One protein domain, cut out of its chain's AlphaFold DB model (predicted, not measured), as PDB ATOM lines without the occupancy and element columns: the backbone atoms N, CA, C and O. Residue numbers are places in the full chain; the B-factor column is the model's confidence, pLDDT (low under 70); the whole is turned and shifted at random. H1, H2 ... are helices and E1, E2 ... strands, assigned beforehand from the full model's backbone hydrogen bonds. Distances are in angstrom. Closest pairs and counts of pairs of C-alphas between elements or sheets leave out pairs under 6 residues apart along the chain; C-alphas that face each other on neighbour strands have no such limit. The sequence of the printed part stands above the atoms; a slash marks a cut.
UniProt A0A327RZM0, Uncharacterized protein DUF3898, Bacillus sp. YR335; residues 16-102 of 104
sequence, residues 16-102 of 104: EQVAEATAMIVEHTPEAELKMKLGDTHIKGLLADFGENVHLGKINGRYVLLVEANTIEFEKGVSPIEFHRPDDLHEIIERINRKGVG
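What this domain is: This is residues 16 to 102 of the 104 residues of the protein "Uncharacterized protein DUF3898" of Bacillus sp. YR335 (UniProt A0A327RZM0). Two strand hairpins, E1 with E2 and E3 with E4, make a loosely joined middle, with helix H1 off at one end and helix H3 at the other end, near E3. After E4 a long loop swings away from the hairpins, passes through the short helix H2 and comes back to H3; in it residues 75 to 81 and 83 to 88 stick out. The printed part has 87 residues, with three named helices and four named strands in the order H1 E1 E2 E3 E4 H2 H3; each sheet has two strands, antiparallel, and the class is mixed, helices and strands. The whole is loose, with a radius of gyration of the C-alphas of 15.6 A and spans of 45 by 37 by 24 A.

Where its parts are: Look first for E3, residues 54 to 59, 16.0 A long, which begins at C-alpha 54, (11.685, -8.402, 7.599). E4, residues 62 to 67, follows and is 16.4 A long. Before them stand E1, residues 33 to 38, 15.8 A, and E2, residues 41 to 46, 16.6 A. Find C-alpha 16 at (12.587, 3.841, 11.630); from there H1 runs over residues 16 to 28 for 19.1 A. H2 is residues 80 to 83, 5.8 A. H3, residues 89 to 101, is 19.1 A long and ends at C-alpha 101, (-15.221, -6.976, 7.137).

How they stand to each other: Begin with the hairpin of E3 and E4, antiparallel at 152 degrees, where N 57 and O 64 are 2.9 A apart, within hydrogen-bond range. In the hairpin of E1 and E2, antiparallel at 161 degrees, look for N 34 and O 45, 2.8 A apart, also within that range. Between the hairpins, E1 and E4 have their closest C-alphas at Leu 38 and Tyr 63, 7.6 A apart, while E2 is apart from E3 and from E4. E3 and H3 have their closest C-alphas at Ile 59 and Asn 97, 7.1 A apart; E4 and H3 are apart. H1 is apart from E2, E3 and E4, and H2 is apart from H3. In H1 and in H3, 8 of 9 O i to N i+4 pairs are within hydrogen-bond range; H2 is too short for such a pair, and its one O i to N i+3 pair is within range.

The domain as a whole: The two C-alphas farthest apart are those of His 28 and Gly 102, 47.7 A. The printed part has no cut from residue 16 to 102. The link from E4 to H2, residues 68 to 79, is long. The mean pLDDT of the printed part is 92.6, and residues 100 to 102, of which 100 and 101 belong to H3, are under 70.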
ATOM      1  N   GLU A  16      11.330   3.105  11.800       95.38
ATOM      2  CA  GLU A  16      12.587   3.841  11.630       95.38
ATOM      3  C   GLU A  16      13.376   3.892  12.941       95.38
ATOM      4  O   GLU A  16      14.554   3.558  12.969       95.38
ATOM      5  N   GLN A  17      12.712   4.207  14.057       96.62
ATOM      6  CA  GLN A  17      13.359   4.251  15.374       96.62
ATOM      7  C   GLN A  17      13.880   2.877  15.813       96.62
ATOM      8  O   GLN A  17      14.938   2.776  16.437       96.62
ATOM      9  N   VAL A  18      13.139   1.806  15.512       96.19
ATOM     10  CA  VAL A  18      13.589   0.437  15.799       96.19
ATOM     11  C   VAL A  18      14.751   0.044  14.885       96.19
ATOM     12  O   VAL A  18      15.690  -0.586  15.370       96.19
ATOM     13  N   ALA A  19      14.723   0.426  13.607       94.25
ATOM     14  CA  ALA A  19      15.801   0.166  12.654       94.25
ATOM     15  C   ALA A  19      17.099   0.889  13.053       94.25
ATOM     16  O   ALA A  19      18.156   0.268  13.096       94.25
ATOM     17  N   GLU A  20      17.022   2.159  13.459       94.50
ATOM     18  CA  GLU A  20      18.170   2.919  13.973       94.50
ATOM     19  C   GLU A  20      18.780   2.259  15.218       94.50
ATOM     20  O   GLU A  20      19.988   2.029  15.290       94.50
ATOM     21  N   ALA A  21      17.943   1.892  16.196       94.69
ATOM     22  CA  ALA A  21      18.407   1.195  17.394       94.69
ATOM     23  C   ALA A  21      19.012  -0.181  17.068       94.69
ATOM     24  O   ALA A  21      19.967  -0.616  17.712       94.69
ATOM     25  N   THR A  22      18.464  -0.862  16.061       94.56
ATOM     26  CA  THR A  22      18.955  -2.151  15.571       94.56
ATOM     27  C   THR A  22      20.322  -2.015  14.911       94.56
ATOM     28  O   THR A  22      21.214  -2.800  15.233       94.56
ATOM     29  N   ALA A  23      20.524  -1.000  14.069       93.75
ATOM     30  CA  ALA A  23      21.798  -0.742  13.405       93.75
ATOM     31  C   ALA A  23      22.948  -0.602  14.416       93.75
ATOM     32  O   ALA A  23      23.997  -1.216  14.241       93.75
ATOM     33  N   MET A  24      22.709   0.098  15.532       94.25
ATOM     34  CA  MET A  24      23.685   0.229  16.623       94.25
ATOM     35  C   MET A  24      24.066  -1.114  17.266       94.25
ATOM     36  O   MET A  24      25.213  -1.322  17.657       94.25
ATOM     37  N   ILE A  25      23.108  -2.034  17.418       95.56
ATOM     38  CA  ILE A  25      23.369  -3.369  17.978       95.56
ATOM     39  C   ILE A  25      24.161  -4.204  16.972       95.56
ATOM     40  O   ILE A  25      25.146  -4.839  17.341       95.56
ATOM     41  N   VAL A  26      23.737  -4.182  15.710       95.94
ATOM     42  CA  VAL A  26      24.339  -4.947  14.613       95.94
ATOM     43  C   VAL A  26      25.776  -4.500  14.337       95.94
ATOM     44  O   VAL A  26      26.622  -5.348  14.077       95.94
ATOM     45  N   GLU A  27      26.092  -3.207  14.472       95.50
ATOM     46  CA  GLU A  27      27.460  -2.687  14.321       95.50
ATOM     47  C   GLU A  27      28.454  -3.370  15.276       95.50
ATOM     48  O   GLU A  27      29.588  -3.673  14.903       95.50
ATOM     49  N   HIS A  28      28.020  -3.660  16.504       96.38
ATOM     50  CA  HIS A  28      28.842  -4.328  17.513       96.38
ATOM     51  C   HIS A  28      28.627  -5.845  17.582       96.38
ATOM     52  O   HIS A  28      29.446  -6.558  18.164       96.38
ATOM     53  N   THR A  29      27.517  -6.354  17.049       96.44
ATOM     54  CA  THR A  29      27.140  -7.775  17.074       96.44
ATOM     55  C   THR A  29      26.368  -8.128  15.796       96.44
ATOM     56  O   THR A  29      25.135  -8.208  15.822       96.44
ATOM     57  N   PRO A  30      27.066  -8.334  14.662       94.31
ATOM     58  CA  PRO A  30      26.432  -8.580  13.363       94.31
ATOM     59  C   PRO A  30      25.528  -9.820  13.333       94.31
ATOM     60  O   PRO A  30      24.539  -9.871  12.608       94.31
ATOM     61  N   GLU A  31      25.852 -10.819  14.148       95.69
ATOM     62  CA  GLU A  31      25.135 -12.085  14.289       95.69
ATOM     63  C   GLU A  31      23.970 -12.034  15.289       95.69
ATOM     64  O   GLU A  31      23.394 -13.076  15.619       95.69
ATOM     65  N   ALA A  32      23.628 -10.848  15.807       96.69
ATOM     66  CA  ALA A  32      22.511 -10.680  16.726       96.69
ATOM     67  C   ALA A  32      21.230 -11.279  16.122       96.69
ATOM     68  O   ALA A  32      20.851 -10.978  14.993       96.69
ATOM     69  N   GLU A  33      20.549 -12.140  16.880       96.81
ATOM     70  CA  GLU A  33      19.389 -12.884  16.383       96.81
ATOM     71  C   GLU A  33      18.071 -12.160  16.707       96.81
ATOM     72  O   GLU A  33      17.799 -11.803  17.858       96.81
ATOM     73  N   LEU A  34      17.190 -12.055  15.712       94.75
ATOM     74  CA  LEU A  34      15.775 -11.762  15.911       94.75
ATOM     75  C   LEU A  34      15.054 -13.052  16.315       94.75
ATOM     76  O   LEU A  34      15.023 -14.019  15.555       94.75
ATOM     77  N   LYS A  35      14.444 -13.073  17.506       95.00
ATOM     78  CA  LYS A  35      13.612 -14.189  17.985       95.00
ATOM     79  C   LYS A  35      12.285 -13.680  18.521       95.00
ATOM     80  O   LYS A  35      12.255 -12.976  19.529       95.00
ATOM     81  N   MET A  36      11.184 -14.088  17.897       93.69
ATOM     82  CA  MET A  36       9.839 -13.753  18.370       93.69
ATOM     83  C   MET A  36       8.836 -14.877  18.107       93.69
ATOM     84  O   MET A  36       9.084 -15.782  17.310       93.69
ATOM     85  N   LYS A  37       7.685 -14.811  18.780       94.62
ATOM     86  CA  LYS A  37       6.533 -15.674  18.510       94.62
ATOM     87  C   LYS A  37       5.376 -14.810  18.014       94.62
ATOM     88  O   LYS A  37       4.946 -13.911  18.733       94.62
ATOM     89  N   LEU A  38       4.873 -15.096  16.817       94.62
ATOM     90  CA  LEU A  38       3.695 -14.449  16.243       94.62
ATOM     91  C   LEU A  38       2.532 -15.443  16.271       94.62
ATOM     92  O   LEU A  38       2.470 -16.367  15.460       94.62
ATOM     93  N   GLY A  39       1.638 -15.299  17.251       92.94
ATOM     94  CA  GLY A  39       0.626 -16.320  17.533       92.94
ATOM     95  C   GLY A  39       1.285 -17.641  17.940       92.94
ATOM     96  O   GLY A  39       1.919 -17.718  18.998       92.94
ATOM     97  N   ASP A  40       1.160 -18.667  17.095       94.25
ATOM     98  CA  ASP A  40       1.815 -19.971  17.270       94.25
ATOM     99  C   ASP A  40       3.073 -20.181  16.422       94.25
ATOM    100  O   ASP A  40       3.841 -21.115  16.669       94.25
ATOM    101  N   THR A  41       3.356 -19.255  15.509       94.44
ATOM    102  CA  THR A  41       4.531 -19.305  14.642       94.44
ATOM    103  C   THR A  41       5.758 -18.782  15.377       94.44
ATOM    104  O   THR A  41       5.734 -17.695  15.957       94.44
ATOM    105  N   HIS A  42       6.849 -19.547  15.347       95.19
ATOM    106  CA  HIS A  42       8.152 -19.111  15.844       95.19
ATOM    107  C   HIS A  42       8.950 -18.513  14.692       95.19
ATOM    108  O   HIS A  42       9.070 -19.134  13.640       95.19
ATOM    109  N   ILE A  43       9.500 -17.324  14.909       95.00
ATOM    110  CA  ILE A  43      10.327 -16.620  13.936       95.00
ATOM    111  C   ILE A  43      11.738 -16.517  14.492       95.00
ATOM    112  O   ILE A  43      11.935 -16.101  15.642       95.00
ATOM    113  N   LYS A  44      12.704 -16.903  13.661       95.44
ATOM    114  CA  LYS A  44      14.133 -16.764  13.910       95.44
ATOM    115  C   LYS A  44      14.793 -16.201  12.650       95.44
ATOM    116  O   LYS A  44      14.568 -16.740  11.575       95.44
ATOM    117  N   GLY A  45      15.603 -15.162  12.802       94.31
ATOM    118  CA  GLY A  45      16.375 -14.542  11.721       94.31
ATOM    119  C   GLY A  45      17.514 -13.695  12.281       94.31
ATOM    120  O   GLY A  45      17.757 -13.729  13.494       94.31
ATOM    121  N   LEU A  46      18.197 -12.933  11.429       96.50
ATOM    122  CA  LEU A  46      19.143 -11.923  11.896       96.50
ATOM    123  C   LEU A  46      18.380 -10.664  12.301       96.50
ATOM    124  O   LEU A  46      17.352 -10.318  11.725       96.50
ATOM    125  N   LEU A  47      18.877  -9.978  13.325       96.19
ATOM    126  CA  LEU A  47      18.319  -8.700  13.748       96.19
ATOM    127  C   LEU A  47      18.518  -7.638  12.660       96.19
ATOM    128  O   LEU A  47      17.625  -6.826  12.453       96.19
ATOM    129  N   ALA A  48      19.632  -7.714  11.926       95.31
ATOM    130  CA  ALA A  48      19.947  -6.847  10.793       95.31
ATOM    131  C   ALA A  48      18.890  -6.874   9.679       95.31
ATOM    132  O   ALA A  48      18.710  -5.874   9.001       95.31
ATOM    133  N   ASP A  49      18.148  -7.976   9.529       95.31
ATOM    134  CA  ASP A  49      17.112  -8.079   8.499       95.31
ATOM    135  C   ASP A  49      15.869  -7.229   8.824       95.31
ATOM    136  O   ASP A  49      15.033  -6.996   7.948       95.31
ATOM    137  N   PHE A  50      15.694  -6.776  10.073       95.69
ATOM    138  CA  PHE A  50      14.523  -5.995  10.468       95.69
ATOM    139  C   PHE A  50      14.533  -4.600   9.834       95.69
ATOM    140  O   PHE A  50      15.456  -3.816  10.035       95.69
ATOM    141  N   GLY A  51      13.451  -4.265   9.133       90.75
ATOM    142  CA  GLY A  51      13.316  -3.006   8.398       90.75
ATOM    143  C   GLY A  51      13.864  -3.067   6.972       90.75
ATOM    144  O   GLY A  51      13.459  -2.237   6.163       90.75
ATOM    145  N   GLU A  52      14.695  -4.065   6.657       92.50
ATOM    146  CA  GLU A  52      15.195  -4.335   5.305       92.50
ATOM    147  C   GLU A  52      14.412  -5.468   4.641       92.50
ATOM    148  O   GLU A  52      13.596  -5.187   3.780       92.50
ATOM    149  N   ASN A  53      14.604  -6.715   5.086       95.25
ATOM    150  CA  ASN A  53      13.952  -7.899   4.505       95.25
ATOM    151  C   ASN A  53      12.803  -8.442   5.376       95.25
ATOM    152  O   ASN A  53      12.043  -9.317   4.957       95.25
ATOM    153  N   VAL A  54      12.696  -7.981   6.625       96.25
ATOM    154  CA  VAL A  54      11.685  -8.402   7.599       96.25
ATOM    155  C   VAL A  54      10.891  -7.185   8.059       96.25
ATOM    156  O   VAL A  54      11.415  -6.292   8.727       96.25
ATOM    157  N   HIS A  55       9.589  -7.188   7.776       95.94
ATOM    158  CA  HIS A  55       8.686  -6.086   8.100       95.94
ATOM    159  C   HIS A  55       7.555  -6.552   9.011       95.94
ATOM    160  O   HIS A  55       6.849  -7.516   8.712       95.94
ATOM    161  N   LEU A  56       7.341  -5.839  10.117       95.88
ATOM    162  CA  LEU A  56       6.216  -6.066  11.021       95.88
ATOM    163  C   LEU A  56       5.177  -4.962  10.832       95.88
ATOM    164  O   LEU A  56       5.463  -3.787  11.037       95.88
ATOM    165  N   GLY A  57       3.958  -5.355  10.486       94.94
ATOM    166  CA  GLY A  57       2.835  -4.447  10.304       94.94
ATOM    167  C   GLY A  57       1.579  -4.913  11.030       94.94
ATOM    168  O   GLY A  57       1.551  -5.947  11.705       94.94
ATOM    169  N   LYS A  58       0.505  -4.139  10.857       93.94
ATOM    170  CA  LYS A  58      -0.837  -4.492  11.316       93.94
ATOM    171  C   LYS A  58      -1.857  -4.358  10.198       93.94
ATOM    172  O   LYS A  58      -1.866  -3.368   9.478       93.94
ATOM    173  N   ILE A  59      -2.756  -5.333  10.119       93.25
ATOM    174  CA  ILE A  59      -3.915  -5.320   9.225       93.25
ATOM    175  C   ILE A  59      -5.124  -5.788  10.037       93.25
ATOM    176  O   ILE A  59      -5.090  -6.865  10.636       93.25
ATOM    177  N   ASN A  60      -6.187  -4.981  10.090       91.50
ATOM    178  CA  ASN A  60      -7.405  -5.270  10.865       91.50
ATOM    179  C   ASN A  60      -7.128  -5.634  12.338       91.50
ATOM    180  O   ASN A  60      -7.646  -6.621  12.856       91.50
ATOM    181  N   GLY A  61      -6.238  -4.884  12.997       91.12
ATOM    182  CA  GLY A  61      -5.864  -5.109  14.400       91.12
ATOM    183  C   GLY A  61      -4.999  -6.350  14.657       91.12
ATOM    184  O   GLY A  61      -4.583  -6.570  15.792       91.12
ATOM    185  N   ARG A  62      -4.682  -7.144  13.626       92.19
ATOM    186  CA  ARG A  62      -3.803  -8.314  13.722       92.19
ATOM    187  C   ARG A  62      -2.399  -7.976  13.247       92.19
ATOM    188  O   ARG A  62      -2.234  -7.248  12.272       92.19
ATOM    189  N   TYR A  63      -1.405  -8.544  13.919       94.75
ATOM    190  CA  TYR A  63      -0.010  -8.447  13.508       94.75
ATOM    191  C   TYR A  63       0.264  -9.322  12.287       94.75
ATOM    192  O   TYR A  63      -0.166 -10.476  12.236       94.75
ATOM    193  N   VAL A  64       1.008  -8.774  11.333       95.44
ATOM    194  CA  VAL A  64       1.453  -9.462  10.122       95.44
ATOM    195  C   VAL A  64       2.954  -9.265  10.005       95.44
ATOM    196  O   VAL A  64       3.430  -8.135  10.087       95.44
ATOM    197  N   LEU A  65       3.687 -10.359   9.820       95.81
ATOM    198  CA  LEU A  65       5.101 -10.317   9.480       95.81
ATOM    199  C   LEU A  65       5.244 -10.641   7.995       95.81
ATOM    200  O   LEU A  65       4.731 -11.666   7.543       95.81
ATOM    201  N   LEU A  66       5.919  -9.767   7.260       96.00
ATOM    202  CA  LEU A  66       6.316  -9.987   5.880       96.00
ATOM    203  C   LEU A  66       7.818 -10.250   5.858       96.00
ATOM    204  O   LEU A  66       8.576  -9.557   6.538       96.00
ATOM    205  N   VAL A  67       8.218 -11.265   5.101       95.69
ATOM    206  CA  VAL A  67       9.619 -11.611   4.869       95.69
ATOM    207  C   VAL A  67       9.818 -11.659   3.364       95.69
ATOM    208  O   VAL A  67       9.087 -12.379   2.681       95.69
ATOM    209  N   GLU A  68      10.770 -10.887   2.859       94.44
ATOM    210  CA  GLU A  68      11.150 -10.878   1.452       94.44
ATOM    211  C   GLU A  68      12.493 -11.576   1.232       94.44
ATOM    212  O   GLU A  68      13.397 -11.530   2.063       94.44
ATOM    213  N   ALA A  69      12.592 -12.294   0.116       95.06
ATOM    214  CA  ALA A  69      13.788 -13.012  -0.294       95.06
ATOM    215  C   ALA A  69      13.733 -13.282  -1.801       95.06
ATOM    216  O   ALA A  69      12.658 -13.390  -2.390       95.06
ATOM    217  N   ASN A  70      14.899 -13.468  -2.418       94.44
ATOM    218  CA  ASN A  70      14.997 -13.817  -3.840       94.44
ATOM    219  C   ASN A  70      14.753 -15.312  -4.110       94.44
ATOM    220  O   ASN A  70      14.496 -15.707  -5.246       94.44
ATOM    221  N   THR A  71      14.872 -16.152  -3.080       93.94
ATOM    222  CA  THR A  71      14.817 -17.614  -3.178       93.94
ATOM    223  C   THR A  71      14.143 -18.209  -1.950       93.94
ATOM    224  O   THR A  71      14.196 -17.633  -0.866       93.94
ATOM    225  N   ILE A  72      13.544 -19.389  -2.114       92.44
ATOM    226  CA  ILE A  72      12.985 -20.185  -1.018       92.44
ATOM    227  C   ILE A  72      13.714 -21.527  -0.995       92.44
ATOM    228  O   ILE A  72      13.826 -22.188  -2.028       92.44
ATOM    229  N   GLU A  73      14.192 -21.928   0.181       91.81
ATOM    230  CA  GLU A  73      14.813 -23.230   0.421       91.81
ATOM    231  C   GLU A  73      13.994 -24.018   1.443       91.81
ATOM    232  O   GLU A  73      13.430 -23.454   2.382       91.81
ATOM    233  N   PHE A  74      13.939 -25.336   1.263       90.88
ATOM    234  CA  PHE A  74      13.231 -26.245   2.156       90.88
ATOM    235  C   PHE A  74      14.220 -27.198   2.822       90.88
ATOM    236  O   PHE A  74      15.144 -27.711   2.187       90.88
ATOM    237  N   GLU A  75      14.021 -27.450   4.115       88.25
ATOM    238  CA  GLU A  75      14.749 -28.505   4.813       88.25
ATOM    239  C   GLU A  75      14.321 -29.896   4.315       88.25
ATOM    240  O   GLU A  75      13.302 -30.064   3.647       88.25
ATOM    241  N   LYS A  76      15.099 -30.930   4.662       85.00
ATOM    242  CA  LYS A  76      14.805 -32.312   4.263       85.00
ATOM    243  C   LYS A  76      13.413 -32.745   4.733       85.00
ATOM    244  O   LYS A  76      13.130 -32.788   5.927       85.00
ATOM    245  N   GLY A  77      12.598 -33.176   3.782       86.50
ATOM    246  CA  GLY A  77      11.225 -33.619   3.979       86.50
ATOM    247  C   GLY A  77      10.485 -33.535   2.650       86.50
ATOM    248  O   GLY A  77      11.079 -33.157   1.647       86.50
ATOM    249  N   VAL A  78       9.212 -33.921   2.635       79.94
ATOM    250  CA  VAL A  78       8.324 -33.616   1.508       79.94
ATOM    251  C   VAL A  78       7.158 -32.829   2.072       79.94
ATOM    252  O   VAL A  78       6.384 -33.356   2.875       79.94
ATOM    253  N   SER A  79       7.043 -31.573   1.665       88.81
ATOM    254  CA  SER A  79       5.908 -30.718   1.972       88.81
ATOM    255  C   SER A  79       5.199 -30.327   0.677       88.81
ATOM    256  O   SER A  79       5.838 -29.854  -0.259       88.81
ATOM    257  N   PRO A  80       3.862 -30.454   0.590       91.50
ATOM    258  CA  PRO A  80       3.131 -30.044  -0.608       91.50
ATOM    259  C   PRO A  80       3.291 -28.547  -0.920       91.50
ATOM    260  O   PRO A  80       3.062 -28.136  -2.056       91.50
ATOM    261  N   ILE A  81       3.704 -27.735   0.063       92.81
ATOM    262  CA  ILE A  81       3.962 -26.302  -0.124       92.81
ATOM    263  C   ILE A  81       5.103 -26.030  -1.116       92.81
ATOM    264  O   ILE A  81       5.111 -24.976  -1.740       92.81
ATOM    265  N   GLU A  82       6.017 -26.983  -1.319       93.56
ATOM    266  CA  GLU A  82       7.121 -26.881  -2.285       93.56
ATOM    267  C   GLU A  82       6.619 -26.733  -3.732       93.56
ATOM    268  O   GLU A  82       7.323 -26.217  -4.592       93.56
ATOM    269  N   PHE A  83       5.377 -27.151  -3.998       93.38
ATOM    270  CA  PHE A  83       4.724 -27.046  -5.303       93.38
ATOM    271  C   PHE A  83       3.762 -25.855  -5.402       93.38
ATOM    272  O   PHE A  83       3.063 -25.701  -6.406       93.38
ATOM    273  N   HIS A  84       3.668 -25.026  -4.358       94.19
ATOM    274  CA  HIS A  84       2.789 -23.868  -4.362       94.19
ATOM    275  C   HIS A  84       3.311 -22.805  -5.333       94.19
ATOM    276  O   HIS A  84       4.454 -22.368  -5.244       94.19
ATOM    277  N   ARG A  85       2.444 -22.350  -6.241       95.50
ATOM    278  CA  ARG A  85       2.653 -21.116  -6.999       95.50
ATOM    279  C   ARG A  85       2.169 -19.941  -6.137       95.50
ATOM    280  O   ARG A  85       0.965 -19.903  -5.890       95.50
ATOM    281  N   PRO A  86       3.045 -19.011  -5.713       94.25
ATOM    282  CA  PRO A  86       2.636 -17.875  -4.894       94.25
ATOM    283  C   PRO A  86       1.600 -16.984  -5.593       94.25
ATOM    284  O   PRO A  86       1.712 -16.729  -6.797       94.25
ATOM    285  N   ASP A  87       0.620 -16.512  -4.821       95.75
ATOM    286  CA  ASP A  87      -0.288 -15.422  -5.205       95.75
ATOM    287  C   ASP A  87       0.471 -14.074  -5.192       95.75
ATOM    288  O   ASP A  87       1.515 -13.952  -4.541       95.75
ATOM    289  N   ASP A  88      -0.065 -13.034  -5.842       96.38
ATOM    290  CA  ASP A  88       0.461 -11.669  -5.679       96.38
ATOM    291  C   ASP A  88       0.235 -11.169  -4.240       96.38
ATOM    292  O   ASP A  88      -0.820 -11.395  -3.635       96.38
ATOM    293  N   LEU A  89       1.213 -10.451  -3.679       95.25
ATOM    294  CA  LEU A  89       1.132  -9.949  -2.306       95.25
ATOM    295  C   LEU A  89      -0.095  -9.050  -2.079       95.25
ATOM    296  O   LEU A  89      -0.739  -9.145  -1.029       95.25
ATOM    297  N   HIS A  90      -0.452  -8.208  -3.049       95.19
ATOM    298  CA  HIS A  90      -1.607  -7.318  -2.937       95.19
ATOM    299  C   HIS A  90      -2.912  -8.115  -2.859       95.19
ATOM    300  O   HIS A  90      -3.768  -7.802  -2.032       95.19
ATOM    301  N   GLU A  91      -3.040  -9.199  -3.629       96.00
ATOM    302  CA  GLU A  91      -4.207 -10.087  -3.575       96.00
ATOM    303  C   GLU A  91      -4.342 -10.762  -2.202       96.00
ATOM    304  O   GLU A  91      -5.445 -10.880  -1.653       96.00
ATOM    305  N   ILE A  92      -3.217 -11.165  -1.596       94.69
ATOM    306  CA  ILE A  92      -3.193 -11.719  -0.235       94.69
ATOM    307  C   ILE A  92      -3.672 -10.668   0.775       94.69
ATOM    308  O   ILE A  92      -4.541 -10.970   1.603       94.69
ATOM    309  N   ILE A  93      -3.144  -9.442   0.703       93.88
ATOM    310  CA  ILE A  93      -3.519  -8.330   1.591       93.88
ATOM    311  C   ILE A  93      -5.013  -8.010   1.455       93.88
ATOM    312  O   ILE A  93      -5.719  -7.922   2.463       93.88
ATOM    313  N   GLU A  94      -5.537  -7.908   0.235       93.31
ATOM    314  CA  GLU A  94      -6.965  -7.690  -0.008       93.31
ATOM    315  C   GLU A  94      -7.839  -8.805   0.571       93.31
ATOM    316  O   GLU A  94      -8.896  -8.541   1.154       93.31
ATOM    317  N   ARG A  95      -7.418 -10.063   0.422       93.06
ATOM    318  CA  ARG A  95      -8.126 -11.222   0.978       93.06
ATOM    319  C   ARG A  95      -8.157 -11.172   2.507       93.06
ATOM    320  O   ARG A  95      -9.189 -11.484   3.103       93.06
ATOM    321  N   ILE A  96      -7.067 -10.751   3.155       91.69
ATOM    322  CA  ILE A  96      -7.012 -10.537   4.614       91.69
ATOM    323  C   ILE A  96      -7.927  -9.379   5.031       91.69
ATOM    324  O   ILE A  96      -8.635  -9.496   6.039       91.69
ATOM    325  N   ASN A  97      -7.949  -8.296   4.250       89.88
ATOM    326  CA  ASN A  97      -8.815  -7.146   4.488       89.88
ATOM    327  C   ASN A  97     -10.294  -7.536   4.438       89.88
ATOM    328  O   ASN A  97     -11.025  -7.272   5.391       89.88
ATOM    329  N   ARG A  98     -10.711  -8.264   3.394       89.50
ATOM    330  CA  ARG A  98     -12.089  -8.756   3.229       89.50
ATOM    331  C   ARG A  98     -12.541  -9.657   4.377       89.50
ATOM    332  O   ARG A  98     -13.665  -9.514   4.845       89.50
ATOM    333  N   LYS A  99     -11.665 -10.533   4.889       83.12
ATOM    334  CA  LYS A  99     -11.977 -11.369   6.064       83.12
ATOM    335  C   LYS A  99     -12.315 -10.551   7.311       83.12
ATOM    336  O   LYS A  99     -13.115 -11.003   8.113       83.12
ATOM    337  N   GLY A 100     -11.712  -9.373   7.494       66.94
ATOM    338  CA  GLY A 100     -12.007  -8.515   8.648       66.94
ATOM    339  C   GLY A 100     -13.337  -7.763   8.558       66.94
ATOM    340  O   GLY A 100     -13.791  -7.251   9.570       66.94
ATOM    341  N   VAL A 101     -13.958  -7.700   7.375       59.62
ATOM    342  CA  VAL A 101     -15.221  -6.976   7.137       59.62
ATOM    343  C   VAL A 101     -16.447  -7.901   7.256       59.62
ATOM    344  O   VAL A 101     -17.568  -7.420   7.351       59.62
ATOM    345  N   GLY A 102     -16.256  -9.227   7.285       53.81
ATOM    346  CA  GLY A 102     -17.336 -10.227   7.294       53.81
ATOM    347  C   GLY A 102     -17.822 -10.710   8.667       53.81
ATOM    348  O   GLY A 102     -18.567 -11.682   8.712       53.81
TER     349      GLY A 102